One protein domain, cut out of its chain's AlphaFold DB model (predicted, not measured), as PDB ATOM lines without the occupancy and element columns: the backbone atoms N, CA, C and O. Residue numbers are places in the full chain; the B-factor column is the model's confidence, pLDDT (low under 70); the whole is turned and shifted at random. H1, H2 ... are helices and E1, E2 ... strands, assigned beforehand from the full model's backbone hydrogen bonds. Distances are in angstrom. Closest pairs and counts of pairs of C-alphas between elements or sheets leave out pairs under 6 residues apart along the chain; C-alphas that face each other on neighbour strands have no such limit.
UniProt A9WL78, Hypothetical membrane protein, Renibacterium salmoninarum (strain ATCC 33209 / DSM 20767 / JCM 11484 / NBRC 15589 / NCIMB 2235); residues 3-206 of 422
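AT A GLANCE: This is residues 3 to 206 of the 422 residues of the protein "Hypothetical membrane protein" of Renibacterium salmoninarum (strain ATCC 33209 / DSM 20767 / JCM 11484 / NBRC 15589 / NCIMB 2235) (UniProt A9WL78). A long twisted hairpin, E1 and E2, has the small hairpin E3 and E4 alongside one end and the little helix H1 near the other, and stands beside a sandwich of two sheets. In that sandwich, E5 to E8 make one layer and E9 to E11 the other, their strands crossed at 46 degrees. The printed part has 204 residues, in the order E1 to E4, H1, E5 to E11; each sheet is antiparallel, in chain order. The class is mostly strand, though under half of the residues are in named elements. It is compact, with a radius of gyration of the C-alphas of 17.6 A, and spans 51 by 48 by 32 A.

IN THESE COORDINATES: Find C-alpha 9 at (110.180, 172.634, 150.492); from there E1, residues 9 to 19, runs 31.8 A. E2, residues 25 to 36, returns over 33.9 A and bends by 50 degrees at residue 28. E3 is residues 47 to 50 and E4 residues 53 to 57. Look for H1 at residues 92 to 97, beginning at (85.942, 163.170, 173.047). Next come E5, residues 111 to 115, E6, residues 120 to 124, and E7, residues 131 to 138, 22.2 A long. E8, residues 147 to 157, covers 20.4 A and bends by 106 degrees at residue 154. E9 is residues 162 to 166, E10 residues 179 to 184, and E11 residues 200 to 205, ending at (121.740, 152.011, 164.069).

HOW THE PARTS SIT: Start at the strongly twisted sheet E1 E2 E3 E4, a meander, each strand the antiparallel neighbour of the one before, as are E5 to E8 and E9 to E11. Look at N 14 and O 31, 3.0 A, for E1 and E2; N 47 and O 34, 2.8 A, for E2 and E3; N 50 and O 53, 2.9 A, for E3 and E4. H1 is on this sheet; the C-alphas of Asn 26 and Ala 92, the closest of E2 and H1, are 5.8 A apart. In H1 every O i to N i+4 pair is within hydrogen-bond range. The closest C-alphas of E1 and E5, Tyr 13 and Asn 111, are 7.5 A apart. In the sandwich, two sheets face to face, the closest C-alphas of E5 and E9 are Asn 111 and Trp 163, 5.6 A apart. Find N 122 and O 113, 2.8 A, between E5 and E6; N 123 and O 136, 2.8 A, between E6 and E7; N 135 and O 150, 2.9 A, between E7 and E8. In the other sheet, see N 165 and O 181, 2.8 A, and N 182 and O 202, 2.8 A. E2 and E7 are apart, for instance.

THE WHOLE: The C-alphas farthest apart, Thr 89 and Ala 168, are 52.7 A apart. The printed part has no cut. The links E4 to H1, with 34 residues, H1 to E5, E9 to E10 and E10 to E11 are long. The model's mean pLDDT over the printed part is 93.4, and no printed residue is under 70.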
ATOM      1  N   VAL A   3     113.886 170.886 156.543       94.31
ATOM      2  CA  VAL A   3     114.261 171.535 155.280       94.31
ATOM      3  C   VAL A   3     114.583 170.440 154.274       94.31
ATOM      4  O   VAL A   3     115.613 169.781 154.395       94.31
ATOM      5  N   ASP A   4     113.704 170.231 153.298       94.69
ATOM      6  CA  ASP A   4     113.896 169.195 152.295       94.69
ATOM      7  C   ASP A   4     114.583 169.753 151.045       94.69
ATOM      8  O   ASP A   4     113.972 170.394 150.186       94.69
ATOM      9  N   THR A   5     115.883 169.489 150.943       91.69
ATOM     10  CA  THR A   5     116.720 169.926 149.825       91.69
ATOM     11  C   THR A   5     116.487 169.136 148.539       91.69
ATOM     12  O   THR A   5     116.901 169.607 147.480       91.69
ATOM     13  N   ALA A   6     115.823 167.974 148.603       92.06
ATOM     14  CA  ALA A   6     115.486 167.190 147.416       92.06
ATOM     15  C   ALA A   6     114.312 167.803 146.644       92.06
ATOM     16  O   ALA A   6     114.409 167.941 145.424       92.06
ATOM     17  N   SER A   7     113.240 168.193 147.349       92.31
ATOM     18  CA  SER A   7     112.041 168.793 146.739       92.31
ATOM     19  C   SER A   7     112.014 170.320 146.761       92.31
ATOM     20  O   SER A   7     111.252 170.939 146.018       92.31
ATOM     21  N   GLY A   8     112.833 170.960 147.598       93.81
ATOM     22  CA  GLY A   8     112.860 172.414 147.725       93.81
ATOM     23  C   GLY A   8     111.725 172.987 148.579       93.81
ATOM     24  O   GLY A   8     111.303 174.125 148.343       93.81
ATOM     25  N   TYR A   9     111.247 172.232 149.572       96.00
ATOM     26  CA  TYR A   9     110.180 172.634 150.492       96.00
ATOM     27  C   TYR A   9     110.636 172.627 151.955       96.00
ATOM     28  O   TYR A   9     111.447 171.810 152.390       96.00
ATOM     29  N   PHE A  10     110.063 173.534 152.737       96.81
ATOM     30  CA  PHE A  10     109.981 173.394 154.184       96.81
ATOM     31  C   PHE A  10     108.786 172.511 154.528       96.81
ATOM     32  O   PHE A  10     107.727 172.690 153.934       96.81
ATOM     33  N   TYR A  11     108.935 171.628 155.514       97.25
ATOM     34  CA  TYR A  11     107.838 170.857 156.100       97.25
ATOM     35  C   TYR A  11     107.754 171.109 157.607       97.25
ATOM     36  O   TYR A  11     108.765 171.091 158.321       97.25
ATOM     37  N   VAL A  12     106.541 171.316 158.107       95.81
ATOM     38  CA  VAL A  12     106.243 171.438 159.536       95.81
ATOM     39  C   VAL A  12     105.201 170.393 159.887       95.81
ATOM     40  O   VAL A  12     104.093 170.430 159.366       95.81
ATOM     41  N   TYR A  13     105.602 169.484 160.767       95.38
ATOM     42  CA  TYR A  13     104.759 168.486 161.409       95.38
ATOM     43  C   TYR A  13     104.294 169.051 162.746       95.38
ATOM     44  O   TYR A  13     105.103 169.655 163.464       95.38
ATOM     45  N   TYR A  14     103.000 168.950 163.030       94.19
ATOM     46  CA  TYR A  14     102.401 169.506 164.236       94.19
ATOM     47  C   TYR A  14     101.163 168.720 164.655       94.19
ATOM     48  O   TYR A  14     100.368 168.287 163.823       94.19
ATOM     49  N   GLY A  15     100.990 168.594 165.967       93.75
ATOM     50  CA  GLY A  15      99.864 167.894 166.560       93.75
ATOM     51  C   GLY A  15      98.701 168.821 166.911       93.75
ATOM     52  O   GLY A  15      98.900 169.974 167.299       93.75
ATOM     53  N   SER A  16      97.481 168.294 166.852       94.19
ATOM     54  CA  SER A  16      96.298 168.877 167.488       94.19
ATOM     55  C   SER A  16      95.637 167.868 168.432       94.19
ATOM     56  O   SER A  16      95.937 166.672 168.404       94.19
ATOM     57  N   ARG A  17      94.766 168.347 169.326       94.00
ATOM     58  CA  ARG A  17      93.973 167.495 170.222       94.00
ATOM     59  C   ARG A  17      92.612 168.110 170.501       94.00
ATOM     60  O   ARG A  17      92.473 169.334 170.500       94.00
ATOM     61  N   VAL A  18      91.634 167.268 170.814       94.19
ATOM     62  CA  VAL A  18      90.297 167.688 171.241       94.19
ATOM     63  C   VAL A  18      90.297 167.920 172.748       94.19
ATOM     64  O   VAL A  18      90.759 167.073 173.513       94.19
ATOM     65  N   VAL A  19      89.767 169.067 173.175       94.25
ATOM     66  CA  VAL A  19      89.632 169.441 174.588       94.25
ATOM     67  C   VAL A  19      88.150 169.561 174.927       94.25
ATOM     68  O   VAL A  19      87.436 170.389 174.361       94.25
ATOM     69  N   ASP A  20      87.687 168.726 175.851       92.44
ATOM     70  CA  ASP A  20      86.339 168.784 176.401       92.44
ATOM     71  C   ASP A  20      86.162 170.070 177.221       92.44
ATOM     72  O   ASP A  20      87.078 170.519 177.912       92.44
ATOM     73  N   LYS A  21      84.947 170.633 177.237       89.25
ATOM     74  CA  LYS A  21      84.642 171.863 177.999       89.25
ATOM     75  C   LYS A  21      84.959 171.761 179.497       89.25
ATOM     76  O   LYS A  21      85.249 172.773 180.122       89.25
ATOM     77  N   ASN A  22      84.930 170.550 180.055       89.50
ATOM     78  CA  ASN A  22      85.232 170.282 181.465       89.50
ATOM     79  C   ASN A  22      86.727 169.983 181.722       89.50
ATOM     80  O   ASN A  22      87.078 169.569 182.821       89.50
ATOM     81  N   GLY A  23      87.603 170.158 180.725       88.75
ATOM     82  CA  GLY A  23      89.061 170.081 180.879       88.75
ATOM     83  C   GLY A  23      89.714 168.743 180.511       88.75
ATOM     84  O   GLY A  23      90.939 168.658 180.515       88.75
ATOM     85  N   GLY A  24      88.939 167.711 180.163       90.62
ATOM     86  CA  GLY A  24      89.478 166.464 179.603       90.62
ATOM     87  C   GLY A  24      90.035 166.662 178.189       90.62
ATOM     88  O   GLY A  24      89.606 167.567 177.477       90.62
ATOM     89  N   TRP A  25      90.976 165.822 177.753       92.12
ATOM     90  CA  TRP A  25      91.483 165.850 176.377       92.12
ATOM     91  C   TRP A  25      91.692 164.449 175.809       92.12
ATOM     92  O   TRP A  25      92.042 163.521 176.534       92.12
ATOM     93  N   ASN A  26      91.488 164.312 174.502       93.50
ATOM     94  CA  ASN A  26      91.670 163.088 173.719       93.50
ATOM     95  C   ASN A  26      91.769 163.447 172.223       93.50
ATOM     96  O   ASN A  26      91.806 164.625 171.875       93.50
ATOM     97  N   GLY A  27      91.793 162.454 171.330       93.75
ATOM     98  CA  GLY A  27      91.711 162.690 169.886       93.75
ATOM     99  C   GLY A  27      92.946 163.402 169.351       93.75
ATOM    100  O   GLY A  27      92.850 164.521 168.860       93.75
ATOM    101  N   PHE A  28      94.109 162.779 169.531       95.06
ATOM    102  CA  PHE A  28      95.395 163.348 169.136       95.06
ATOM    103  C   PHE A  28      95.633 163.135 167.639       95.06
ATOM    104  O   PHE A  28      95.738 161.996 167.184       95.06
ATOM    105  N   SER A  29      95.721 164.219 166.881       95.69
ATOM    106  CA  SER A  29      95.854 164.191 165.423       95.69
ATOM    107  C   SER A  29      97.200 164.753 164.998       95.69
ATOM    108  O   SER A  29      97.649 165.742 165.570       95.69
ATOM    109  N   GLU A  30      97.827 164.139 163.998       96.31
ATOM    110  CA  GLU A  30      99.045 164.660 163.379       96.31
ATOM    111  C   GLU A  30      98.696 165.383 162.085       96.31
ATOM    112  O   GLU A  30      97.895 164.898 161.285       96.31
ATOM    113  N   HIS A  31      99.324 166.526 161.849       96.25
ATOM    114  CA  HIS A  31      99.135 167.317 160.645       96.25
ATOM    115  C   HIS A  31     100.474 167.720 160.050       96.25
ATOM    116  O   HIS A  31     101.518 167.713 160.708       96.25
ATOM    117  N   VAL A  32     100.434 168.116 158.780       97.19
ATOM    118  CA  VAL A  32     101.611 168.617 158.088       97.19
ATOM    119  C   VAL A  32     101.254 169.774 157.166       97.19
ATOM    120  O   VAL A  32     100.276 169.742 156.411       97.19
ATOM    121  N   ALA A  33     102.096 170.800 157.216       97.56
ATOM    122  CA  ALA A  33     102.088 171.921 156.294       97.56
ATOM    123  C   ALA A  33     103.440 172.018 155.588       97.56
ATOM    124  O   ALA A  33     104.482 171.664 156.152       97.56
ATOM    125  N   ARG A  34     103.435 172.531 154.358       97.81
ATOM    126  CA  ARG A  34     104.658 172.791 153.599       97.81
ATOM    127  C   ARG A  34     104.651 174.167 152.959       97.81
ATOM    128  O   ARG A  34     103.590 174.689 152.641       97.81
ATOM    129  N   ALA A  35     105.834 174.711 152.707       97.38
ATOM    130  CA  ALA A  35     106.014 175.942 151.943       97.38
ATOM    131  C   ALA A  35     107.217 175.810 151.002       97.38
ATOM    132  O   ALA A  35     108.245 175.268 151.423       97.38
ATOM    133  N   PRO A  36     107.148 176.305 149.751       95.94
ATOM    134  CA  PRO A  36     108.316 176.339 148.882       95.94
ATOM    135  C   PRO A  36     109.428 177.170 149.524       95.94
ATOM    136  O   PRO A  36     109.198 178.297 149.968       95.94
ATOM    137  N   ILE A  37     110.656 176.649 149.528       94.19
ATOM    138  CA  ILE A  37     111.807 177.357 150.101       94.19
ATOM    139  C   ILE A  37     112.014 178.724 149.419       94.19
ATOM    140  O   ILE A  37     112.342 179.712 150.081       94.19
ATOM    141  N   SER A  38     111.723 178.816 148.119       93.00
ATOM    142  CA  SER A  38     111.835 180.032 147.306       93.00
ATOM    143  C   SER A  38     110.927 181.167 147.776       93.00
ATOM    144  O   SER A  38     111.240 182.336 147.548       93.00
ATOM    145  N   GLN A  39     109.840 180.835 148.476       94.19
ATOM    146  CA  GLN A  39     108.894 181.792 149.049       94.19
ATOM    147  C   GLN A  39     109.284 182.239 150.466       94.19
ATOM    148  O   GLN A  39     108.561 183.012 151.090       94.19
ATOM    149  N   LYS A  40     110.436 181.783 150.983       92.12
ATOM    150  CA  LYS A  40     111.053 182.264 152.232       92.12
ATOM    151  C   LYS A  40     110.115 182.217 153.442       92.12
ATOM    152  O   LYS A  40     110.139 183.117 154.276       92.12
ATOM    153  N   MET A  41     109.284 181.175 153.521       92.94
ATOM    154  CA  MET A  41     108.307 180.982 154.601       92.94
ATOM    155  C   MET A  41     107.296 182.130 154.738       92.94
ATOM    156  O   MET A  41     106.723 182.309 155.814       92.94
ATOM    157  N   ALA A  42     107.057 182.906 153.671       95.44
ATOM    158  CA  ALA A  42     106.052 183.961 153.681       95.44
ATOM    159  C   ALA A  42     104.692 183.397 154.147       95.44
ATOM    160  O   ALA A  42     104.343 182.284 153.737       95.44
ATOM    161  N   PRO A  43     103.899 184.129 154.954       93.75
ATOM    162  CA  PRO A  43     102.657 183.602 155.528       93.75
ATOM    163  C   PRO A  43     101.703 182.960 154.506       93.75
ATOM    164  O   PRO A  43     101.173 181.884 154.761       93.75
ATOM    165  N   GLY A  44     101.553 183.557 153.318       95.31
ATOM    166  CA  GLY A  44     100.692 183.041 152.243       95.31
ATOM    167  C   GLY A  44     101.292 181.917 151.386       95.31
ATOM    168  O   GLY A  44     100.660 181.488 150.432       95.31
ATOM    169  N   SER A  45     102.512 181.458 151.675       96.44
ATOM    170  CA  SER A  45     103.179 180.394 150.901       96.44
ATOM    171  C   SER A  45     102.930 178.984 151.433       96.44
ATOM    172  O   SER A  45     103.306 178.004 150.788       96.44
ATOM    173  N   TRP A  46     102.330 178.884 152.618       97.75
ATOM    174  CA  TRP A  46     102.063 177.619 153.280       97.75
ATOM    175  C   TRP A  46     100.827 176.947 152.692       97.75
ATOM    176  O   TRP A  46      99.800 177.588 152.487       97.75
ATOM    177  N   GLN A  47     100.927 175.640 152.482       98.00
ATOM    178  CA  GLN A  47      99.824 174.764 152.113       98.00
ATOM    179  C   GLN A  47      99.707 173.651 153.149       98.00
ATOM    180  O   GLN A  47     100.730 173.095 153.562       98.00
ATOM    181  N   LYS A  48      98.484 173.292 153.543       97.31
ATOM    182  CA  LYS A  48      98.244 172.116 154.383       97.31
ATOM    183  C   LYS A  48      97.949 170.889 153.526       97.31
ATOM    184  O   LYS A  48      97.489 170.993 152.384       97.31
ATOM    185  N   TYR A  49      98.253 169.721 154.080       96.94
ATOM    186  CA  TYR A  49      97.890 168.447 153.476       96.94
ATOM    187  C   TYR A  49      96.448 168.089 153.842       96.94
ATOM    188  O   TYR A  49      96.098 168.004 155.021       96.94
ATOM    189  N   PHE A  50      95.606 167.892 152.833       96.00
ATOM    190  CA  PHE A  50      94.194 167.569 152.990       96.00
ATOM    191  C   PHE A  50      93.758 166.578 151.909       96.00
ATOM    192  O   PHE A  50      93.990 166.813 150.722       96.00
ATOM    193  N   GLU A  51      93.156 165.462 152.325       93.69
ATOM    194  CA  GLU A  51      92.613 164.407 151.452       93.69
ATOM    195  C   GLU A  51      93.587 163.986 150.337       93.69
ATOM    196  O   GLU A  51      93.264 163.959 149.146       93.69
ATOM    197  N   GLY A  52      94.832 163.708 150.727       92.94
ATOM    198  CA  GLY A  52      95.855 163.219 149.808       92.94
ATOM    199  C   GLY A  52      96.626 164.306 149.050       92.94
ATOM    200  O   GLY A  52      97.470 163.982 148.212       92.94
ATOM    201  N   LYS A  53      96.309 165.593 149.255       95.12
ATOM    202  CA  LYS A  53      96.746 166.678 148.366       95.12
ATOM    203  C   LYS A  53      97.184 167.935 149.126       95.12
ATOM    204  O   LYS A  53      96.732 168.213 150.230       95.12
ATOM    205  N   TRP A  54      98.027 168.746 148.486       96.06
ATOM    206  CA  TRP A  54      98.504 170.042 148.997       96.06
ATOM    207  C   TRP A  54      97.740 171.195 148.347       96.06
ATOM    208  O   TRP A  54      98.200 171.752 147.350       96.06
ATOM    209  N   GLN A  55      96.533 171.487 148.831       88.75
ATOM    210  CA  GLN A  55      95.605 172.395 148.125       88.75
ATOM    211  C   GLN A  55      94.933 173.425 149.021       88.75
ATOM    212  O   GLN A  55      94.260 174.316 148.514       88.75
ATOM    213  N   THR A  56      95.074 173.297 150.333       95.06
ATOM    214  CA  THR A  56      94.419 174.179 151.287       95.06
ATOM    215  C   THR A  56      95.420 175.184 151.823       95.06
ATOM    216  O   THR A  56      96.587 174.859 152.051       95.06
ATOM    217  N   ASP A  57      94.960 176.414 152.020       95.56
ATOM    218  CA  ASP A  57      95.802 177.492 152.521       95.56
ATOM    219  C   ASP A  57      96.340 177.169 153.921       95.56
ATOM    220  O   ASP A  57      95.642 176.618 154.774       95.56
ATOM    221  N   GLY A  58      97.585 177.555 154.193       94.12
ATOM    222  CA  GLY A  58      98.183 177.409 155.521       94.12
ATOM    223  C   GLY A  58      97.375 178.112 156.614       94.12
ATOM    224  O   GLY A  58      97.243 177.593 157.722       94.12
ATOM    225  N   LEU A  59      96.790 179.271 156.298       92.62
ATOM    226  CA  LEU A  59      95.916 180.019 157.199       92.62
ATOM    227  C   LEU A  59      94.451 179.685 156.913       92.62
ATOM    228  O   LEU A  59      93.964 179.899 155.809       92.62
ATOM    229  N   GLY A  60      93.743 179.164 157.917       89.56
ATOM    230  CA  GLY A  60      92.311 178.853 157.827       89.56
ATOM    231  C   GLY A  60      91.945 177.662 156.930       89.56
ATOM    232  O   GLY A  60      90.787 177.247 156.933       89.56
ATOM    233  N   GLY A  61      92.896 177.083 156.193       92.94
ATOM    234  CA  GLY A  61      92.645 175.914 155.363       92.94
ATOM    235  C   GLY A  61      92.419 174.638 156.172       92.94
ATOM    236  O   GLY A  61      92.887 174.486 157.307       92.94
ATOM    237  N   LYS A  62      91.692 173.711 155.539       93.44
ATOM    238  CA  LYS A  62      91.433 172.366 156.061       93.44
ATOM    239  C   LYS A  62      92.715 171.540 156.072       93.44
ATOM    240  O   LYS A  62      93.607 171.754 155.255       93.44
ATOM    241  N   GLU A  63      92.770 170.570 156.964       93.50
ATOM    242  CA  GLU A  63      93.893 169.654 157.124       93.50
ATOM    243  C   GLU A  63      93.385 168.266 157.463       93.50
ATOM    244  O   GLU A  63      92.312 168.123 158.044       93.50
ATOM    245  N   SER A  64      94.133 167.253 157.049       94.69
ATOM    246  CA  SER A  64      93.847 165.875 157.412       94.69
ATOM    247  C   SER A  64      94.697 165.452 158.599       94.69
ATOM    248  O   SER A  64      95.863 165.835 158.702       94.69
ATOM    249  N   ASN A  65      94.129 164.619 159.465       96.12
ATOM    250  CA  ASN A  65      94.913 163.819 160.394       96.12
ATOM    251  C   ASN A  65      95.690 162.735 159.620       96.12
ATOM    252  O   ASN A  65      95.067 161.834 159.047       96.12
ATOM    253  N   ILE A  66      97.021 162.831 159.562       96.62
ATOM    254  CA  ILE A  66      97.879 161.834 158.903       96.62
ATOM    255  C   ILE A  66      98.126 160.639 159.825       96.62
ATOM    256  O   ILE A  66      98.294 160.795 161.031       96.62
ATOM    257  N   VAL A  67      98.152 159.441 159.248       96.81
ATOM    258  CA  VAL A  67      98.381 158.156 159.930       96.81
ATOM    259  C   VAL A  67      99.243 157.265 159.045       96.81
ATOM    260  O   VAL A  67      99.341 157.503 157.839       96.81
ATOM    261  N   SER A  68      99.872 156.233 159.603       96.94
ATOM    262  CA  SER A  68     100.609 155.291 158.763       96.94
ATOM    263  C   SER A  68      99.687 154.464 157.853       96.94
ATOM    264  O   SER A  68      98.481 154.301 158.077       96.94
ATOM    265  N   THR A  69     100.282 153.940 156.782       95.56
ATOM    266  CA  THR A  69      99.663 152.973 155.872       95.56
ATOM    267  C   THR A  69      99.128 151.772 156.648       95.56
ATOM    268  O   THR A  69      99.846 151.078 157.361       95.56
ATOM    269  N   SER A  70      97.849 151.472 156.448       94.31
ATOM    270  CA  SER A  70      97.212 150.264 156.972       94.31
ATOM    271  C   SER A  70      96.067 149.838 156.060       94.31
ATOM    272  O   SER A  70      95.661 150.580 155.166       94.31
ATOM    273  N   THR A  71      95.489 148.662 156.301       93.00
ATOM    274  CA  THR A  71      94.265 148.231 155.604       93.00
ATOM    275  C   THR A  71      93.094 149.187 155.845       93.00
ATOM    276  O   THR A  71      92.234 149.334 154.983       93.00
ATOM    277  N   THR A  72      93.059 149.841 157.010       91.69
ATOM    278  CA  THR A  72      92.016 150.806 157.387       91.69
ATOM    279  C   THR A  72      92.238 152.173 156.743       91.69
ATOM    280  O   THR A  72      91.271 152.854 156.405       91.69
ATOM    281  N   TYR A  73      93.501 152.569 156.571       93.69
ATOM    282  CA  TYR A  73      93.910 153.870 156.045       93.69
ATOM    283  C   TYR A  73      94.934 153.691 154.911       93.69
ATOM    284  O   TYR A  73      96.112 154.018 155.081       93.69
ATOM    285  N   PRO A  74      94.518 153.163 153.743       92.25
ATOM    286  CA  PRO A  74      95.438 152.911 152.630       92.25
ATOM    287  C   PRO A  74      96.051 154.205 152.070       92.25
ATOM    288  O   PRO A  74      97.176 154.195 151.567       92.25
ATOM    289  N   ASP A  75      95.344 155.327 152.215       91.12
ATOM    290  CA  ASP A  75      95.772 156.643 151.738       91.12
ATOM    291  C   ASP A  75      96.512 157.480 152.799       91.12
ATOM    292  O   ASP A  75      96.877 158.618 152.522       91.12
ATOM    293  N   CYS A  76      96.797 156.911 153.982       94.12
ATOM    294  CA  CYS A  76      97.608 157.532 155.051       94.12
ATOM    295  C   CYS A  76      97.004 158.789 155.694       94.12
ATOM    296  O   CYS A  76      97.710 159.603 156.293       94.12
ATOM    297  N   TYR A  77      95.688 158.953 155.600       95.12
ATOM    298  CA  TYR A  77      94.960 159.969 156.343       95.12
ATOM    299  C   TYR A  77      93.620 159.441 156.849       95.12
ATOM    300  O   TYR A  77      93.021 158.528 156.272       95.12
ATOM    301  N   VAL A  78      93.132 160.037 157.933       94.69
ATOM    302  CA  VAL A  78      91.797 159.765 158.466       94.69
ATOM    303  C   VAL A  78      90.754 160.435 157.561       94.69
ATOM    304  O   VAL A  78      90.847 161.642 157.326       94.69
ATOM    305  N   PRO A  79      89.749 159.702 157.045       91.75
ATOM    306  CA  PRO A  79      88.663 160.306 156.277       91.75
ATOM    307  C   PRO A  79      87.921 161.364 157.094       91.75
ATOM    308  O   PRO A  79      87.679 161.163 158.282       91.75
ATOM    309  N   THR A  80      87.465 162.437 156.450       89.50
ATOM    310  CA  THR A  80      86.782 163.574 157.100       89.50
ATOM    311  C   THR A  80      85.578 163.175 157.957       89.50
ATOM    312  O   THR A  80      85.340 163.776 158.999       89.50
ATOM    313  N   ALA A  81      84.855 162.114 157.586       85.88
ATOM    314  CA  ALA A  81      83.744 161.573 158.377       85.88
ATOM    315  C   ALA A  81      84.161 160.952 159.731       85.88
ATOM    316  O   ALA A  81      83.302 160.706 160.576       85.88
ATOM    317  N   LYS A  82      85.454 160.660 159.917       86.25
ATOM    318  CA  LYS A  82      86.062 160.106 161.141       86.25
ATOM    319  C   LYS A  82      87.056 161.071 161.801       86.25
ATOM    320  O   LYS A  82      87.690 160.701 162.793       86.25
ATOM    321  N   ASP A  83      87.227 162.261 161.229       87.19
ATOM    322  CA  ASP A  83      88.017 163.338 161.817       87.19
ATOM    323  C   ASP A  83      87.152 164.154 162.795       87.19
ATOM    324  O   ASP A  83      85.934 163.959 162.893       87.19
ATOM    325  N   TYR A  84      87.769 165.058 163.552       89.12
ATOM    326  CA  TYR A  84      87.050 165.874 164.525       89.12
ATOM    327  C   TYR A  84      85.927 166.688 163.864       89.12
ATOM    328  O   TYR A  84      86.150 167.472 162.940       89.12
ATOM    329  N   ASN A  85      84.713 166.548 164.402       90.56
ATOM    330  CA  ASN A  85      83.551 167.322 163.995       90.56
ATOM    331  C   ASN A  85      82.926 168.009 165.222       90.56
ATOM    332  O   ASN A  85      82.369 167.316 166.079       90.56
ATOM    333  N   PRO A  86      82.945 169.354 165.306       87.75
ATOM    334  CA  PRO A  86      82.392 170.082 166.448       87.75
ATOM    335  C   PRO A  86      80.865 169.959 166.583       87.75
ATOM    336  O   PRO A  86      80.323 170.314 167.625       87.75
ATOM    337  N   ALA A  87      80.162 169.471 165.554       91.12
ATOM    338  CA  ALA A  87      78.726 169.200 165.614       91.12
ATOM    339  C   ALA A  87      78.392 167.860 166.297       91.12
ATOM    340  O   ALA A  87      77.231 167.617 166.633       91.12
ATOM    341  N   ASN A  88      79.378 166.981 166.508       91.38
ATOM    342  CA  ASN A  88      79.166 165.758 167.272       91.38
ATOM    343  C   ASN A  88      78.909 166.094 168.748       91.38
ATOM    344  O   ASN A  88      79.626 166.883 169.363       91.38
ATOM    345  N   THR A  89      77.898 165.456 169.334       92.19
ATOM    346  CA  THR A  89      77.588 165.580 170.761       92.19
ATOM    347  C   THR A  89      78.434 164.623 171.609       92.19
ATOM    348  O   THR A  89      78.956 163.620 171.117       92.19
ATOM    349  N   GLY A  90      78.537 164.922 172.906       92.94
ATOM    350  CA  GLY A  90      79.290 164.118 173.872       92.94
ATOM    351  C   GLY A  90      80.774 164.482 173.962       92.94
ATOM    352  O   GLY A  90      81.283 165.293 173.188       92.94
ATOM    353  N   THR A  91      81.456 163.889 174.940       93.94
ATOM    354  CA  THR A  91      82.895 164.083 175.178       93.94
ATOM    355  C   THR A  91      83.740 163.401 174.107       93.94
ATOM    356  O   THR A  91      83.288 162.456 173.452       93.94
ATOM    357  N   ALA A  92      85.000 163.809 173.963       93.88
ATOM    358  CA  ALA A  92      85.942 163.170 173.047       93.88
ATOM    359  C   ALA A  92      86.040 161.648 173.288       93.88
ATOM    360  O   ALA A  92      86.007 160.868 172.338       93.88
ATOM    361  N   SER A  93      86.052 161.203 174.552       94.31
ATOM    362  CA  SER A  93      86.045 159.773 174.904       94.31
ATOM    363  C   SER A  93      84.789 159.042 174.418       94.31
ATOM    364  O   SER A  93      84.886 157.925 173.913       94.31
ATOM    365  N   GLN A  94      83.610 159.661 174.544       95.00
ATOM    366  CA  GLN A  94      82.350 159.083 174.057       95.00
ATOM    367  C   GLN A  94      82.342 158.984 172.528       95.00
ATOM    368  O   GLN A  94      81.889 157.983 171.976       95.00
ATOM    369  N   GLN A  95      82.887 159.988 171.838       94.19
ATOM    370  CA  GLN A  95      82.998 159.979 170.379       94.19
ATOM    371  C   GLN A  95      83.982 158.912 169.877       94.19
ATOM    372  O   GLN A  95      83.691 158.245 168.884       94.19
ATOM    373  N   ILE A  96      85.096 158.696 170.584       94.38
ATOM    374  CA  ILE A  96      86.043 157.605 170.307       94.38
ATOM    375  C   ILE A  96      85.373 156.245 170.507       94.38
ATOM    376  O   ILE A  96      85.440 155.396 169.620       94.38
ATOM    377  N   ALA A  97      84.675 156.045 171.629       95.44
ATOM    378  CA  ALA A  97      83.950 154.803 171.903       95.44
ATOM    379  C   ALA A  97      82.864 154.513 170.848       95.44
ATOM    380  O   ALA A  97      82.608 153.358 170.521       95.44
ATOM    381  N   ALA A  98      82.265 155.560 170.276       93.62
ATOM    382  CA  ALA A  98      81.297 155.466 169.187       93.62
ATOM    383  C   ALA A  98      81.931 155.348 167.782       93.62
ATOM    384  O   ALA A  98      81.202 155.343 166.791       93.62
ATOM    385  N   GLY A  99      83.264 155.308 167.665       91.44
ATOM    386  CA  GLY A  99      83.975 155.212 166.384       91.44
ATOM    387  C   GLY A  99      83.884 156.463 165.498       91.44
ATOM    388  O   GLY A  99      84.141 156.377 164.298       91.44
ATOM    389  N   LYS A 100      83.504 157.614 166.070       92.00
ATOM    390  CA  LYS A 100      83.338 158.898 165.364       92.00
ATOM    391  C   LYS A 100      84.593 159.770 165.367       92.00
ATOM    392  O   LYS A 100      84.653 160.734 164.617       92.00
ATOM    393  N   LEU A 101      85.557 159.450 166.226       92.69
ATOM    394  CA  LEU A 101      86.814 160.170 166.383       92.69
ATOM    395  C   LEU A 101      87.942 159.153 166.567       92.69
ATOM    396  O   LEU A 101      87.810 158.217 167.358       92.69
ATOM    397  N   LEU A 102      89.056 159.330 165.858       93.38
ATOM    398  CA  LEU A 102      90.254 158.531 166.104       93.38
ATOM    399  C   LEU A 102      90.845 158.893 167.475       93.38
ATOM    400  O   LEU A 102      91.019 160.069 167.778       93.38
ATOM    401  N   LYS A 103      91.197 157.893 168.297       93.50
ATOM    402  CA  LYS A 103      91.832 158.137 169.607       93.50
ATOM    403  C   LYS A 103      93.129 158.934 169.454       93.50
ATOM    404  O   LYS A 103      93.356 159.895 170.192       93.50
ATOM    405  N   ARG A 104      93.988 158.479 168.542       93.69
ATOM    406  CA  ARG A 104      95.338 158.991 168.344       93.69
ATOM    407  C   ARG A 104      95.896 158.556 166.989       93.69
ATOM    408  O   ARG A 104      95.717 157.400 166.614       93.69
ATOM    409  N   SER A 105      96.584 159.463 166.302       95.69
ATOM    410  CA  SER A 105      97.476 159.124 165.195       95.69
ATOM    411  C   SER A 105      98.731 158.432 165.714       95.69
ATOM    412  O   SER A 105      99.352 158.878 166.680       95.69
ATOM    413  N   ASP A 106      99.129 157.360 165.046       94.94
ATOM    414  CA  ASP A 106     100.397 156.686 165.300       94.94
ATOM    415  C   ASP A 106     101.612 157.503 164.833       94.94
ATOM    416  O   ASP A 106     102.732 157.171 165.191       94.94
ATOM    417  N   LEU A 107     101.395 158.609 164.115       95.94
ATOM    418  CA  LEU A 107     102.419 159.568 163.700       95.94
ATOM    419  C   LEU A 107     102.445 160.838 164.569       95.94
ATOM    420  O   LEU A 107     103.138 161.790 164.224       95.94
ATOM    421  N   PHE A 108     101.688 160.887 165.670       95.06
ATOM    422  CA  PHE A 108     101.547 162.095 166.490       95.06
ATOM    423  C   PHE A 108     102.892 162.629 167.006       95.06
ATOM    424  O   PHE A 108     103.659 161.895 167.626       95.06
ATOM    425  N   VAL A 109     103.143 163.923 166.776       90.56
ATOM    426  CA  VAL A 109     104.346 164.672 167.170       90.56
ATOM    427  C   VAL A 109     105.613 163.985 166.659       90.56
ATOM    428  O   VAL A 109     106.496 163.574 167.412       90.56
ATOM    429  N   MET A 110     105.701 163.840 165.339       92.44
ATOM    430  CA  MET A 110     106.823 163.166 164.697       92.44
ATOM    431  C   MET A 110     107.952 164.134 164.338       92.44
ATOM    432  O   MET A 110     107.776 165.124 163.622       92.44
ATOM    433  N   ASN A 111     109.173 163.815 164.767       94.06
ATOM    434  CA  ASN A 111     110.374 164.397 164.168       94.06
ATOM    435  C   ASN A 111     110.755 163.620 162.905       94.06
ATOM    436  O   ASN A 111     110.610 162.403 162.866       94.06
ATOM    437  N   VAL A 112     111.292 164.312 161.898       96.88
ATOM    438  CA  VAL A 112     111.599 163.733 160.581       96.88
ATOM    439  C   VAL A 112     113.004 164.114 160.126       96.88
ATOM    440  O   VAL A 112     113.409 165.266 160.279       96.88
ATOM    441  N   SER A 113     113.704 163.159 159.514       97.38
ATOM    442  CA  SER A 113     115.018 163.327 158.881       97.38
ATOM    443  C   SER A 113     115.130 162.451 157.634       97.38
ATOM    444  O   SER A 113     114.468 161.423 157.534       97.38
ATOM    445  N   TYR A 114     115.994 162.807 156.684       97.38
ATOM    446  CA  TYR A 114     116.321 161.929 155.558       97.38
ATOM    447  C   TYR A 114     117.420 160.933 155.954       97.38
ATOM    448  O   TYR A 114     118.512 161.339 156.353       97.38
ATOM    449  N   SER A 115     117.166 159.631 155.834       97.06
ATOM    450  CA  SER A 115     118.191 158.597 155.999       97.06
ATOM    451  C   SER A 115     118.881 158.351 154.662       97.06
ATOM    452  O   SER A 115     118.299 157.748 153.760       97.06
ATOM    453  N   ALA A 116     120.143 158.763 154.533       96.06
ATOM    454  CA  ALA A 116     120.934 158.500 153.329       96.06
ATOM    455  C   ALA A 116     121.229 156.999 153.142       96.06
ATOM    456  O   ALA A 116     121.416 156.541 152.019       96.06
ATOM    457  N   TYR A 117     121.246 156.227 154.235       96.50
ATOM    458  CA  TYR A 117     121.431 154.774 154.198       96.50
ATOM    459  C   TYR A 117     120.213 154.036 153.623       96.50
ATOM    460  O   TYR A 117     120.371 153.100 152.839       96.50
ATOM    461  N   LEU A 118     118.998 154.449 154.002       96.38
ATOM    462  CA  LEU A 118     117.758 153.857 153.488       96.38
ATOM    463  C   LEU A 118     117.246 154.526 152.206       96.38
ATOM    464  O   LEU A 118     116.422 153.946 151.502       96.38
ATOM    465  N   GLY A 119     117.715 155.738 151.895       94.81
ATOM    466  CA  GLY A 119     117.281 156.501 150.725       94.81
ATOM    467  C   GLY A 119     115.847 157.014 150.856       94.81
ATOM    468  O   GLY A 119     115.141 157.139 149.858       94.81
ATOM    469  N   MET A 120     115.395 157.271 152.083       95.44
ATOM    470  CA  MET A 120     114.028 157.685 152.400       95.44
ATOM    471  C   MET A 120     113.995 158.546 153.662       95.44
ATOM    472  O   MET A 120     114.946 158.559 154.447       95.44
ATOM    473  N   TYR A 121     112.893 159.256 153.868       97.75
ATOM    474  CA  TYR A 121     112.648 159.978 155.108       97.75
ATOM    475  C   TYR A 121     112.231 158.992 156.187       97.75
ATOM    476  O   TYR A 121     111.433 158.093 155.933       97.75
ATOM    477  N   ILE A 122     112.779 159.183 157.379       97.81
ATOM    478  CA  ILE A 122     112.415 158.453 158.582       97.81
ATOM    479  C   ILE A 122     111.834 159.423 159.600       97.81
ATOM    480  O   ILE A 122     112.258 160.581 159.672       97.81
ATOM    481  N   GLY A 123     110.894 158.946 160.400       96.25
ATOM    482  CA  GLY A 123     110.352 159.705 161.507       96.25
ATOM    483  C   GLY A 123     110.087 158.847 162.729       96.25
ATOM    484  O   GLY A 123     109.885 157.638 162.625       96.25
ATOM    485  N   THR A 124     110.143 159.486 163.892       94.88
ATOM    486  CA  THR A 124     109.858 158.852 165.181       94.88
ATOM    487  C   THR A 124     108.781 159.660 165.899       94.88
ATOM    488  O   THR A 124     109.054 160.810 166.250       94.88
ATOM    489  N   PRO A 125     107.565 159.127 166.074       93.19
ATOM    490  CA  PRO A 125     106.478 159.823 166.753       93.19
ATOM    491  C   PRO A 125     106.660 159.824 168.273       93.19
ATOM    492  O   PRO A 125     107.498 159.104 168.830       93.19
ATOM    493  N   GLU A 126     105.830 160.608 168.953       90.88
ATOM    494  CA  GLU A 126     105.616 160.482 170.389       90.88
ATOM    495  C   GLU A 126     105.026 159.109 170.729       90.88
ATOM    496  O   GLU A 126     104.055 158.635 170.133       90.88
ATOM    497  N   THR A 127     105.562 158.516 171.788       85.88
ATOM    498  CA  THR A 127     105.100 157.248 172.356       85.88
ATOM    499  C   THR A 127     104.020 157.458 173.428       85.88
ATOM    500  O   THR A 127     104.247 158.205 174.378       85.88
ATOM    501  N   ASP A 128     102.876 156.770 173.309       83.50
ATOM    502  CA  ASP A 128     101.803 156.751 174.322       83.50
ATOM    503  C   ASP A 128     102.176 155.772 175.451       83.50
ATOM    504  O   ASP A 128     102.038 154.556 175.316       83.50
ATOM    505  N   GLY A 129     102.709 156.299 176.556       86.31
ATOM    506  CA  GLY A 129     103.274 155.482 177.633       86.31
ATOM    507  C   GLY A 129     104.649 154.899 177.287       86.31
ATOM    508  O   GLY A 129     105.262 155.258 176.287       86.31
ATOM    509  N   ILE A 130     105.182 154.039 178.163       89.38
ATOM    510  CA  ILE A 130     106.520 153.450 177.978       89.38
ATOM    511  C   ILE A 130     106.425 152.281 177.008       89.38
ATOM    512  O   ILE A 130     105.919 151.218 177.365       89.38
ATOM    513  N   GLN A 131     106.970 152.469 175.814       91.56
ATOM    514  CA  GLN A 131     106.987 151.461 174.758       91.56
ATOM    515  C   GLN A 131     108.243 151.598 173.886       91.56
ATOM    516  O   GLN A 131     108.925 152.628 173.962       91.56
ATOM    517  N   PRO A 132     108.586 150.582 173.073       93.19
ATOM    518  CA  PRO A 132     109.685 150.676 172.122       93.19
ATOM    519  C   PRO A 132     109.572 151.901 171.206       93.19
ATOM    520  O   PRO A 132     108.477 152.286 170.795       93.19
ATOM    521  N   LEU A 133     110.707 152.512 170.865       93.00
ATOM    522  CA  LEU A 133     110.731 153.619 169.904       93.00
ATOM    523  C   LEU A 133     110.496 153.092 168.483       93.00
ATOM    524  O   LEU A 133     111.380 152.442 167.926       93.00
ATOM    525  N   HIS A 134     109.337 153.400 167.903       94.62
ATOM    526  CA  HIS A 134     109.001 153.059 166.520       94.62
ATOM    527  C   HIS A 134     109.602 154.039 165.509       94.62
ATOM    528  O   HIS A 134     109.742 155.234 165.779       94.62
ATOM    529  N   PHE A 135     109.917 153.514 164.326       96.12
ATOM    530  CA  PHE A 135     110.384 154.261 163.168       96.12
ATOM    531  C   PHE A 135     109.399 154.092 162.024       96.12
ATOM    532  O   PHE A 135     109.043 152.977 161.665       96.12
ATOM    533  N   TYR A 136     109.033 155.200 161.396       97.50
ATOM    534  CA  TYR A 136     108.199 155.216 160.203       97.50
ATOM    535  C   TYR A 136     109.000 155.747 159.022       97.50
ATOM    536  O   TYR A 136     109.852 156.615 159.192       97.50
ATOM    537  N   GLY A 137     108.735 155.235 157.824       97.12
ATOM    538  CA  GLY A 137     109.455 155.572 156.602       97.12
ATOM    539  C   GLY A 137     108.543 156.042 155.480       97.12
ATOM    540  O   GLY A 137     107.487 155.453 155.248       97.12
ATOM    541  N   THR A 138     108.977 157.057 154.734       96.56
ATOM    542  CA  THR A 138     108.353 157.467 153.469       96.56
ATOM    543  C   THR A 138     109.408 157.840 152.433       96.56
ATOM    544  O   THR A 138     110.406 158.487 152.745       96.56
ATOM    545  N   LYS A 139     109.201 157.444 151.173       93.44
ATOM    546  CA  LYS A 139     110.098 157.819 150.066       93.44
ATOM    547  C   LYS A 139     109.846 159.235 149.551       93.44
ATOM    548  O   LYS A 139     110.733 159.805 148.927       93.44
ATOM    549  N   ASP A 140     108.657 159.784 149.797       93.62
ATOM    550  CA  ASP A 140     108.233 161.061 149.230       93.62
ATOM    551  C   ASP A 140     107.276 161.804 150.172       93.62
ATOM    552  O   ASP A 140     106.105 161.437 150.333       93.62
ATOM    553  N   LEU A 141     107.770 162.907 150.740       95.69
ATOM    554  CA  LEU A 141     106.998 163.795 151.606       95.69
ATOM    555  C   LEU A 141     105.854 164.499 150.867       95.69
ATOM    556  O   LEU A 141     104.922 164.966 151.512       95.69
ATOM    557  N   ALA A 142     105.850 164.570 149.535       94.62
ATOM    558  CA  ALA A 142     104.693 165.083 148.810       94.62
ATOM    559  C   ALA A 142     103.479 164.149 148.937       94.62
ATOM    560  O   ALA A 142     102.346 164.621 148.863       94.62
ATOM    561  N   THR A 143     103.697 162.852 149.167       94.56
ATOM    562  CA  THR A 143     102.612 161.869 149.295       94.56
ATOM    563  C   THR A 143     102.184 161.614 150.729       94.56
ATOM    564  O   THR A 143     101.072 161.142 150.918       94.56
ATOM    565  N   GLN A 144     103.047 161.895 151.716       95.56
ATOM    566  CA  GLN A 144     102.813 161.581 153.135       95.56
ATOM    567  C   GLN A 144     102.480 160.100 153.391       95.56
ATOM    568  O   GLN A 144     101.835 159.754 154.377       95.56
ATOM    569  N   LYS A 145     102.937 159.200 152.510       95.88
ATOM    570  CA  LYS A 145     102.735 157.760 152.670       95.88
ATOM    571  C   LYS A 145     103.782 157.175 153.605       95.88
ATOM    572  O   LYS A 145     104.882 156.847 153.158       95.88
ATOM    573  N   TRP A 146     103.438 157.082 154.884       97.81
ATOM    574  CA  TRP A 146     104.303 156.562 155.942       97.81
ATOM    575  C   TRP A 146     104.058 155.071 156.177       97.81
ATOM    576  O   TRP A 146     102.923 154.612 156.236       97.81
ATOM    577  N   THR A 147     105.129 154.303 156.313       96.31
ATOM    578  CA  THR A 147     105.111 152.853 156.564       96.31
ATOM    579  C   THR A 147     105.843 152.571 157.865       96.31
ATOM    580  O   THR A 147     106.879 153.185 158.101       96.31
ATOM    581  N   ASP A 148     105.325 151.685 158.714       95.81
ATOM    582  CA  ASP A 148     106.058 151.247 159.910       95.81
ATOM    583  C   ASP A 148     107.296 150.437 159.480       95.81
ATOM    584  O   ASP A 148     107.193 149.480 158.710       95.81
ATOM    585  N   LEU A 149     108.473 150.856 159.940       95.06
ATOM    586  CA  LEU A 149     109.759 150.196 159.699       95.06
ATOM    587  C   LEU A 149     110.156 149.270 160.859       95.06
ATOM    588  O   LEU A 149     111.180 148.588 160.777       95.06
ATOM    589  N   GLY A 150     109.366 149.251 161.934       93.88
ATOM    590  CA  GLY A 150     109.631 148.543 163.176       93.88
ATOM    591  C   GLY A 150     110.151 149.461 164.282       93.88
ATOM    592  O   GLY A 150     110.212 150.684 164.157       93.88
ATOM    593  N   ALA A 151     110.542 148.849 165.398       93.69
ATOM    594  CA  ALA A 151     110.971 149.559 166.597       93.69
ATOM    595  C   ALA A 151     112.405 149.224 167.009       93.69
ATOM    596  O   ALA A 151     112.932 148.163 166.676       93.69
ATOM    597  N   ALA A 152     113.023 150.112 167.789       92.06
ATOM    598  CA  ALA A 152     114.267 149.829 168.493       92.06
ATOM    599  C   ALA A 152     113.989 148.850 169.654       92.06
ATOM    600  O   ALA A 152     113.424 149.257 170.671       92.06
ATOM    601  N   PRO A 153     114.390 147.567 169.556       87.56
ATOM    602  CA  PRO A 153     113.938 146.535 170.495       87.56
ATOM    603  C   PRO A 153     114.506 146.710 171.909       87.56
ATOM    604  O   PRO A 153     113.899 146.276 172.880       87.56
ATOM    605  N   ASN A 154     115.657 147.377 172.030       88.81
ATOM    606  CA  ASN A 154     116.383 147.550 173.290       88.81
ATOM    607  C   ASN A 154     116.227 148.958 173.882       88.81
ATOM    608  O   ASN A 154     117.000 149.347 174.753       88.81
ATOM    609  N   TYR A 155     115.270 149.744 173.386       91.19
ATOM    610  CA  TYR A 155     115.046 151.104 173.856       91.19
ATOM    611  C   TYR A 155     113.552 151.400 173.952       91.19
ATOM    612  O   TYR A 155     112.859 151.499 172.940       91.19
ATOM    613  N   SER A 156     113.068 151.548 175.185       92.25
ATOM    614  CA  SER A 156     111.693 151.951 175.477       92.25
ATOM    615  C   SER A 156     111.657 153.332 176.109       92.25
ATOM    616  O   SER A 156     112.525 153.699 176.900       92.25
ATOM    617  N   THR A 157     110.641 154.101 175.751       92.00
ATOM    618  CA  THR A 157     110.523 155.522 176.067       92.00
ATOM    619  C   THR A 157     109.049 155.907 176.111       92.00
ATOM    620  O   THR A 157     108.228 155.216 175.517       92.00
ATOM    621  N   SER A 158     108.718 156.987 176.818       91.38
ATOM    622  CA  SER A 158     107.397 157.629 176.751       91.38
ATOM    623  C   SER A 158     107.509 159.085 176.293       91.38
ATOM    624  O   SER A 158     106.773 159.954 176.757       91.38
ATOM    625  N   SER A 159     108.518 159.383 175.474       90.19
ATOM    626  CA  SER A 159     108.866 160.764 175.179       90.19
ATOM    627  C   SER A 159     107.947 161.385 174.150       90.19
ATOM    628  O   SER A 159     107.605 160.752 173.152       90.19
ATOM    629  N   TRP A 160     107.668 162.667 174.365       80.62
ATOM    630  CA  TRP A 160     106.868 163.523 173.497       80.62
ATOM    631  C   TRP A 160     107.653 164.687 172.881       80.62
ATOM    632  O   TRP A 160     107.087 165.511 172.171       80.62
ATOM    633  N   TYR A 161     108.970 164.764 173.113       87.56
ATOM    634  CA  TYR A 161     109.817 165.788 172.498       87.56
ATOM    635  C   TYR A 161     111.172 165.209 172.100       87.56
ATOM    636  O   TYR A 161     112.025 164.931 172.949       87.56
ATOM    637  N   ARG A 162     111.351 165.002 170.791       90.94
ATOM    638  CA  ARG A 162     112.476 164.258 170.221       90.94
ATOM    639  C   ARG A 162     113.043 164.935 168.983       90.94
ATOM    640  O   ARG A 162     112.353 165.669 168.278       90.94
ATOM    641  N   TRP A 163     114.302 164.641 168.686       93.19
ATOM    642  CA  TRP A 163     114.905 164.945 167.391       93.19
ATOM    643  C   TRP A 163     116.032 163.966 167.078       93.19
ATOM    644  O   TRP A 163     116.529 163.258 167.953       93.19
ATOM    645  N   MET A 164     116.435 163.911 165.813       95.94
ATOM    646  CA  MET A 164     117.552 163.087 165.368       95.94
ATOM    647  C   MET A 164     118.747 163.967 165.011       95.94
ATOM    648  O   MET A 164     118.588 165.056 164.457       95.94
ATOM    649  N   VAL A 165     119.947 163.488 165.330       95.75
ATOM    650  CA  VAL A 165     121.207 164.189 165.082       95.75
ATOM    651  C   VAL A 165     122.221 163.220 164.501       95.75
ATOM    652  O   VAL A 165     122.360 162.094 164.967       95.75
ATOM    653  N   ASP A 166     122.967 163.658 163.500       95.69
ATOM    654  CA  ASP A 166     124.054 162.889 162.924       95.69
ATOM    655  C   ASP A 166     125.127 162.585 163.978       95.69
ATOM    656  O   ASP A 166     125.616 163.477 164.677       95.69
ATOM    657  N   SER A 167     125.502 161.312 164.085       94.19
ATOM    658  CA  SER A 167     126.444 160.834 165.103       94.19
ATOM    659  C   SER A 167     127.871 161.347 164.885       94.19
ATOM    660  O   SER A 167     128.605 161.517 165.858       94.19
ATOM    661  N   ALA A 168     128.258 161.640 163.637       93.50
ATOM    662  CA  ALA A 168     129.602 162.109 163.312       93.50
ATOM    663  C   ALA A 168     129.785 163.609 163.591       93.50
ATOM    664  O   ALA A 168     130.898 164.039 163.894       93.50
ATOM    665  N   THR A 169     128.720 164.415 163.493       92.69
ATOM    666  CA  THR A 169     128.802 165.865 163.749       92.69
ATOM    667  C   THR A 169     128.278 166.296 165.108       92.69
ATOM    668  O   THR A 169     128.730 167.319 165.620       92.69
ATOM    669  N   GLY A 170     127.296 165.582 165.662       90.81
ATOM    670  CA  GLY A 170     126.587 165.982 166.876       90.81
ATOM    671  C   GLY A 170     125.730 167.247 166.732       90.81
ATOM    672  O   GLY A 170     125.244 167.747 167.741       90.81
ATOM    673  N   THR A 171     125.535 167.777 165.516       87.38
ATOM    674  CA  THR A 171     124.834 169.062 165.307       87.38
ATOM    675  C   THR A 171     123.835 169.074 164.149       87.38
ATOM    676  O   THR A 171     122.926 169.896 164.145       87.38
ATOM    677  N   THR A 172     123.997 168.225 163.132       89.31
ATOM    678  CA  THR A 172     123.151 168.250 161.922       89.31
ATOM    679  C   THR A 172     122.041 167.204 162.001       89.31
ATOM    680  O   THR A 172     122.342 166.052 162.278       89.31
ATOM    681  N   GLY A 173     120.785 167.565 161.713       92.75
ATOM    682  CA  GLY A 173     119.643 166.632 161.791       92.75
ATOM    683  C   GLY A 173     118.864 166.396 160.491       92.75
ATOM    684  O   GLY A 173     118.010 165.518 160.455       92.75
ATOM    685  N   ASN A 174     119.125 167.146 159.414       93.44
ATOM    686  CA  ASN A 174     118.323 167.046 158.181       93.44
ATOM    687  C   ASN A 174     118.595 165.755 157.392       93.44
ATOM    688  O   ASN A 174     117.660 165.143 156.880       93.44
ATOM    689  N   ILE A 175     119.866 165.356 157.294       96.00
ATOM    690  CA  ILE A 175     120.313 164.126 156.634       96.00
ATOM    691  C   ILE A 175     121.152 163.335 157.634       96.00
ATOM    692  O   ILE A 175     122.025 163.901 158.294       96.00
ATOM    693  N   LEU A 176     120.878 162.039 157.737       96.94
ATOM    694  CA  LEU A 176     121.508 161.117 158.673       96.94
ATOM    695  C   LEU A 176     122.160 159.959 157.922       96.94
ATOM    696  O   LEU A 176     121.636 159.482 156.910       96.94
ATOM    697  N   GLY A 177     123.280 159.477 158.458       96.19
ATOM    698  CA  GLY A 177     123.847 158.195 158.055       96.19
ATOM    699  C   GLY A 177     123.096 156.997 158.655       96.19
ATOM    700  O   GLY A 177     122.059 157.133 159.302       96.19
ATOM    701  N   LYS A 178     123.661 155.802 158.474       96.31
ATOM    702  CA  LYS A 178     123.164 154.537 159.051       96.31
ATOM    703  C   LYS A 178     123.043 154.561 160.580       96.31
ATOM    704  O   LYS A 178     122.104 153.981 161.125       96.31
ATOM    705  N   THR A 179     123.997 155.212 161.247       96.69
ATOM    706  CA  THR A 179     124.006 155.400 162.702       96.69
ATOM    707  C   THR A 179     123.862 156.878 163.031       96.69
ATOM    708  O   THR A 179     124.628 157.712 162.541       96.69
ATOM    709  N   PHE A 180     122.908 157.208 163.889       97.12
ATOM    710  CA  PHE A 180     122.611 158.569 164.332       97.12
ATOM    711  C   PHE A 180     122.188 158.564 165.799       97.12
ATOM    712  O   PHE A 180     121.928 157.516 166.375       97.12
ATOM    713  N   ARG A 181     122.101 159.742 166.404       96.25
ATOM    714  CA  ARG A 181     121.615 159.926 167.769       96.25
ATOM    715  C   ARG A 181     120.141 160.295 167.751       96.25
ATOM    716  O   ARG A 181     119.768 161.277 167.112       96.25
ATOM    717  N   SER A 182     119.308 159.547 168.467       94.38
ATOM    718  CA  SER A 182     117.963 159.992 168.834       94.38
ATOM    719  C   SER A 182     118.058 160.718 170.168       94.38
ATOM    720  O   SER A 182     118.506 160.135 171.155       94.38
ATOM    721  N   TYR A 183     117.671 161.989 170.188       93.69
ATOM    722  CA  TYR A 183     117.511 162.735 171.423       93.69
ATOM    723  C   TYR A 183     116.082 162.630 171.927       93.69
ATOM    724  O   TYR A 183     115.124 162.738 171.157       93.69
ATOM    725  N   CYS A 184     115.962 162.491 173.234       93.25
ATOM    726  CA  CYS A 184     114.741 162.628 173.988       93.25
ATOM    727  C   CYS A 184     114.901 163.758 175.007       93.25
ATOM    728  O   CYS A 184     115.884 163.786 175.741       93.25
ATOM    729  N   SER A 185     113.935 164.676 175.088       92.00
ATOM    730  CA  SER A 185     113.998 165.773 176.060       92.00
ATOM    731  C   SER A 185     113.244 165.500 177.350       92.00
ATOM    732  O   SER A 185     113.719 165.913 178.400       92.00
ATOM    733  N   ILE A 186     112.062 164.888 177.262       90.44
ATOM    734  CA  ILE A 186     111.131 164.732 178.387       90.44
ATOM    735  C   ILE A 186     110.588 163.307 178.386       90.44
ATOM    736  O   ILE A 186     110.274 162.790 177.306       90.44
ATOM    737  N   SER A 187     110.439 162.706 179.569       91.62
ATOM    738  CA  SER A 187     109.840 161.379 179.774       91.62
ATOM    739  C   SER A 187     110.521 160.304 178.918       91.62
ATOM    740  O   SER A 187     109.888 159.603 178.126       91.62
ATOM    741  N   CYS A 188     111.846 160.221 179.038       93.31
ATOM    742  CA  CYS A 188     112.726 159.386 178.228       93.31
ATOM    743  C   CYS A 188     112.680 157.908 178.636       93.31
ATOM    744  O   CYS A 188     111.592 157.334 178.749       93.31
ATOM    745  N   SER A 189     113.827 157.238 178.736       92.19
ATOM    746  CA  SER A 189     113.872 155.847 179.177       92.19
ATOM    747  C   SER A 189     113.710 155.730 180.696       92.19
ATOM    748  O   SER A 189     113.847 156.693 181.453       92.19
ATOM    749  N   LYS A 190     113.369 154.526 181.168       89.56
ATOM    750  CA  LYS A 190     113.418 154.217 182.601       89.56
ATOM    751  C   LYS A 190     114.864 153.992 183.025       89.56
ATOM    752  O   LYS A 190     115.554 153.141 182.471       89.56
ATOM    753  N   GLN A 191     115.280 154.702 184.060       82.69
ATOM    754  CA  GLN A 191     116.550 154.495 184.736       82.69
ATOM    755  C   GLN A 191     116.485 153.273 185.666       82.69
ATOM    756  O   GLN A 191     115.411 152.808 186.053       82.69
ATOM    757  N   ALA A 192     117.653 152.780 186.093       83.75
ATOM    758  CA  ALA A 192     117.766 151.634 187.004       83.75
ATOM    759  C   ALA A 192     117.062 151.845 188.362       83.75
ATOM    760  O   ALA A 192     116.665 150.884 189.011       83.75
ATOM    761  N   ASN A 193     116.883 153.101 188.781       84.56
ATOM    762  CA  ASN A 193     116.167 153.484 190.002       84.56
ATOM    763  C   ASN A 193     114.628 153.480 189.843       84.56
ATOM    764  O   ASN A 193     113.924 153.817 190.790       84.56
ATOM    765  N   GLY A 194     114.106 153.138 188.660       83.69
ATOM    766  CA  GLY A 194     112.675 153.102 188.353       83.69
ATOM    767  C   GLY A 194     112.076 154.422 187.852       83.69
ATOM    768  O   GLY A 194     110.955 154.399 187.335       83.69
ATOM    769  N   ASN A 195     112.804 155.540 187.938       86.81
ATOM    770  CA  ASN A 195     112.353 156.849 187.457       86.81
ATOM    771  C   ASN A 195     112.554 156.995 185.944       86.81
ATOM    772  O   ASN A 195     113.415 156.343 185.353       86.81
ATOM    773  N   GLN A 196     111.777 157.873 185.310       88.88
ATOM    774  CA  GLN A 196     112.055 158.299 183.937       88.88
ATOM    775  C   GLN A 196     113.177 159.334 183.917       88.88
ATOM    776  O   GLN A 196     113.222 160.214 184.776       88.88
ATOM    777  N   SER A 197     114.080 159.217 182.945       91.00
ATOM    778  CA  SER A 197     115.051 160.261 182.630       91.00
ATOM    779  C   SER A 197     114.403 161.403 181.844       91.00
ATOM    780  O   SER A 197     113.392 161.222 181.165       91.00
ATOM    781  N   ASP A 198     115.057 162.560 181.887       92.56
ATOM    782  CA  ASP A 198     114.869 163.674 180.963       92.56
ATOM    783  C   ASP A 198     116.235 164.004 180.342       92.56
ATOM    784  O   ASP A 198     117.267 163.848 181.000       92.56
ATOM    785  N   GLY A 199     116.254 164.443 179.082       92.62
ATOM    786  CA  GLY A 199     117.487 164.777 178.362       92.62
ATOM    787  C   GLY A 199     118.414 163.580 178.124       92.62
ATOM    788  O   GLY A 199     119.427 163.410 178.796       92.62
ATOM    789  N   GLU A 200     118.103 162.764 177.122       93.12
ATOM    790  CA  GLU A 200     118.827 161.534 176.804       93.12
ATOM    791  C   GLU A 200     119.210 161.472 175.324       93.12
ATOM    792  O   GLU A 200     118.387 161.733 174.449       93.12
ATOM    793  N   TYR A 201     120.453 161.074 175.039       92.31
ATOM    794  CA  TYR A 201     120.880 160.668 173.701       92.31
ATOM    795  C   TYR A 201     121.079 159.161 173.661       92.31
ATOM    796  O   TYR A 201     121.824 158.616 174.475       92.31
ATOM    797  N   VAL A 202     120.503 158.519 172.649       93.56
ATOM    798  CA  VAL A 202     120.798 157.123 172.321       93.56
ATOM    799  C   VAL A 202     121.292 157.004 170.892       93.56
ATOM    800  O   VAL A 202     120.714 157.591 169.974       93.56
ATOM    801  N   ASP A 203     122.369 156.246 170.701       95.25
ATOM    802  CA  ASP A 203     122.818 155.872 169.367       95.25
ATOM    803  C   ASP A 203     121.859 154.822 168.797       95.25
ATOM    804  O   ASP A 203     121.597 153.777 169.393       95.25
ATOM    805  N   VAL A 204     121.326 155.122 167.622       95.62
ATOM    806  CA  VAL A 204     120.436 154.266 166.851       95.62
ATOM    807  C   VAL A 204     121.164 153.870 165.579       95.62
ATOM    808  O   VAL A 204     121.593 154.724 164.805       95.62
ATOM    809  N   THR A 205     121.263 152.565 165.337       95.81
ATOM    810  CA  THR A 205     121.740 152.011 164.069       95.81
ATOM    811  C   THR A 205     120.581 151.352 163.347       95.81
ATOM    812  O   THR A 205     120.026 150.364 163.824       95.81
ATOM    813  N   ILE A 206     120.246 151.867 162.168       93.94
ATOM    814  CA  ILE A 206     119.232 151.254 161.315       93.94
ATOM    815  C   ILE A 206     119.865 150.114 160.508       93.94
ATOM    816  O   ILE A 206     120.841 150.295 159.772       93.94
TER     817      ILE A 206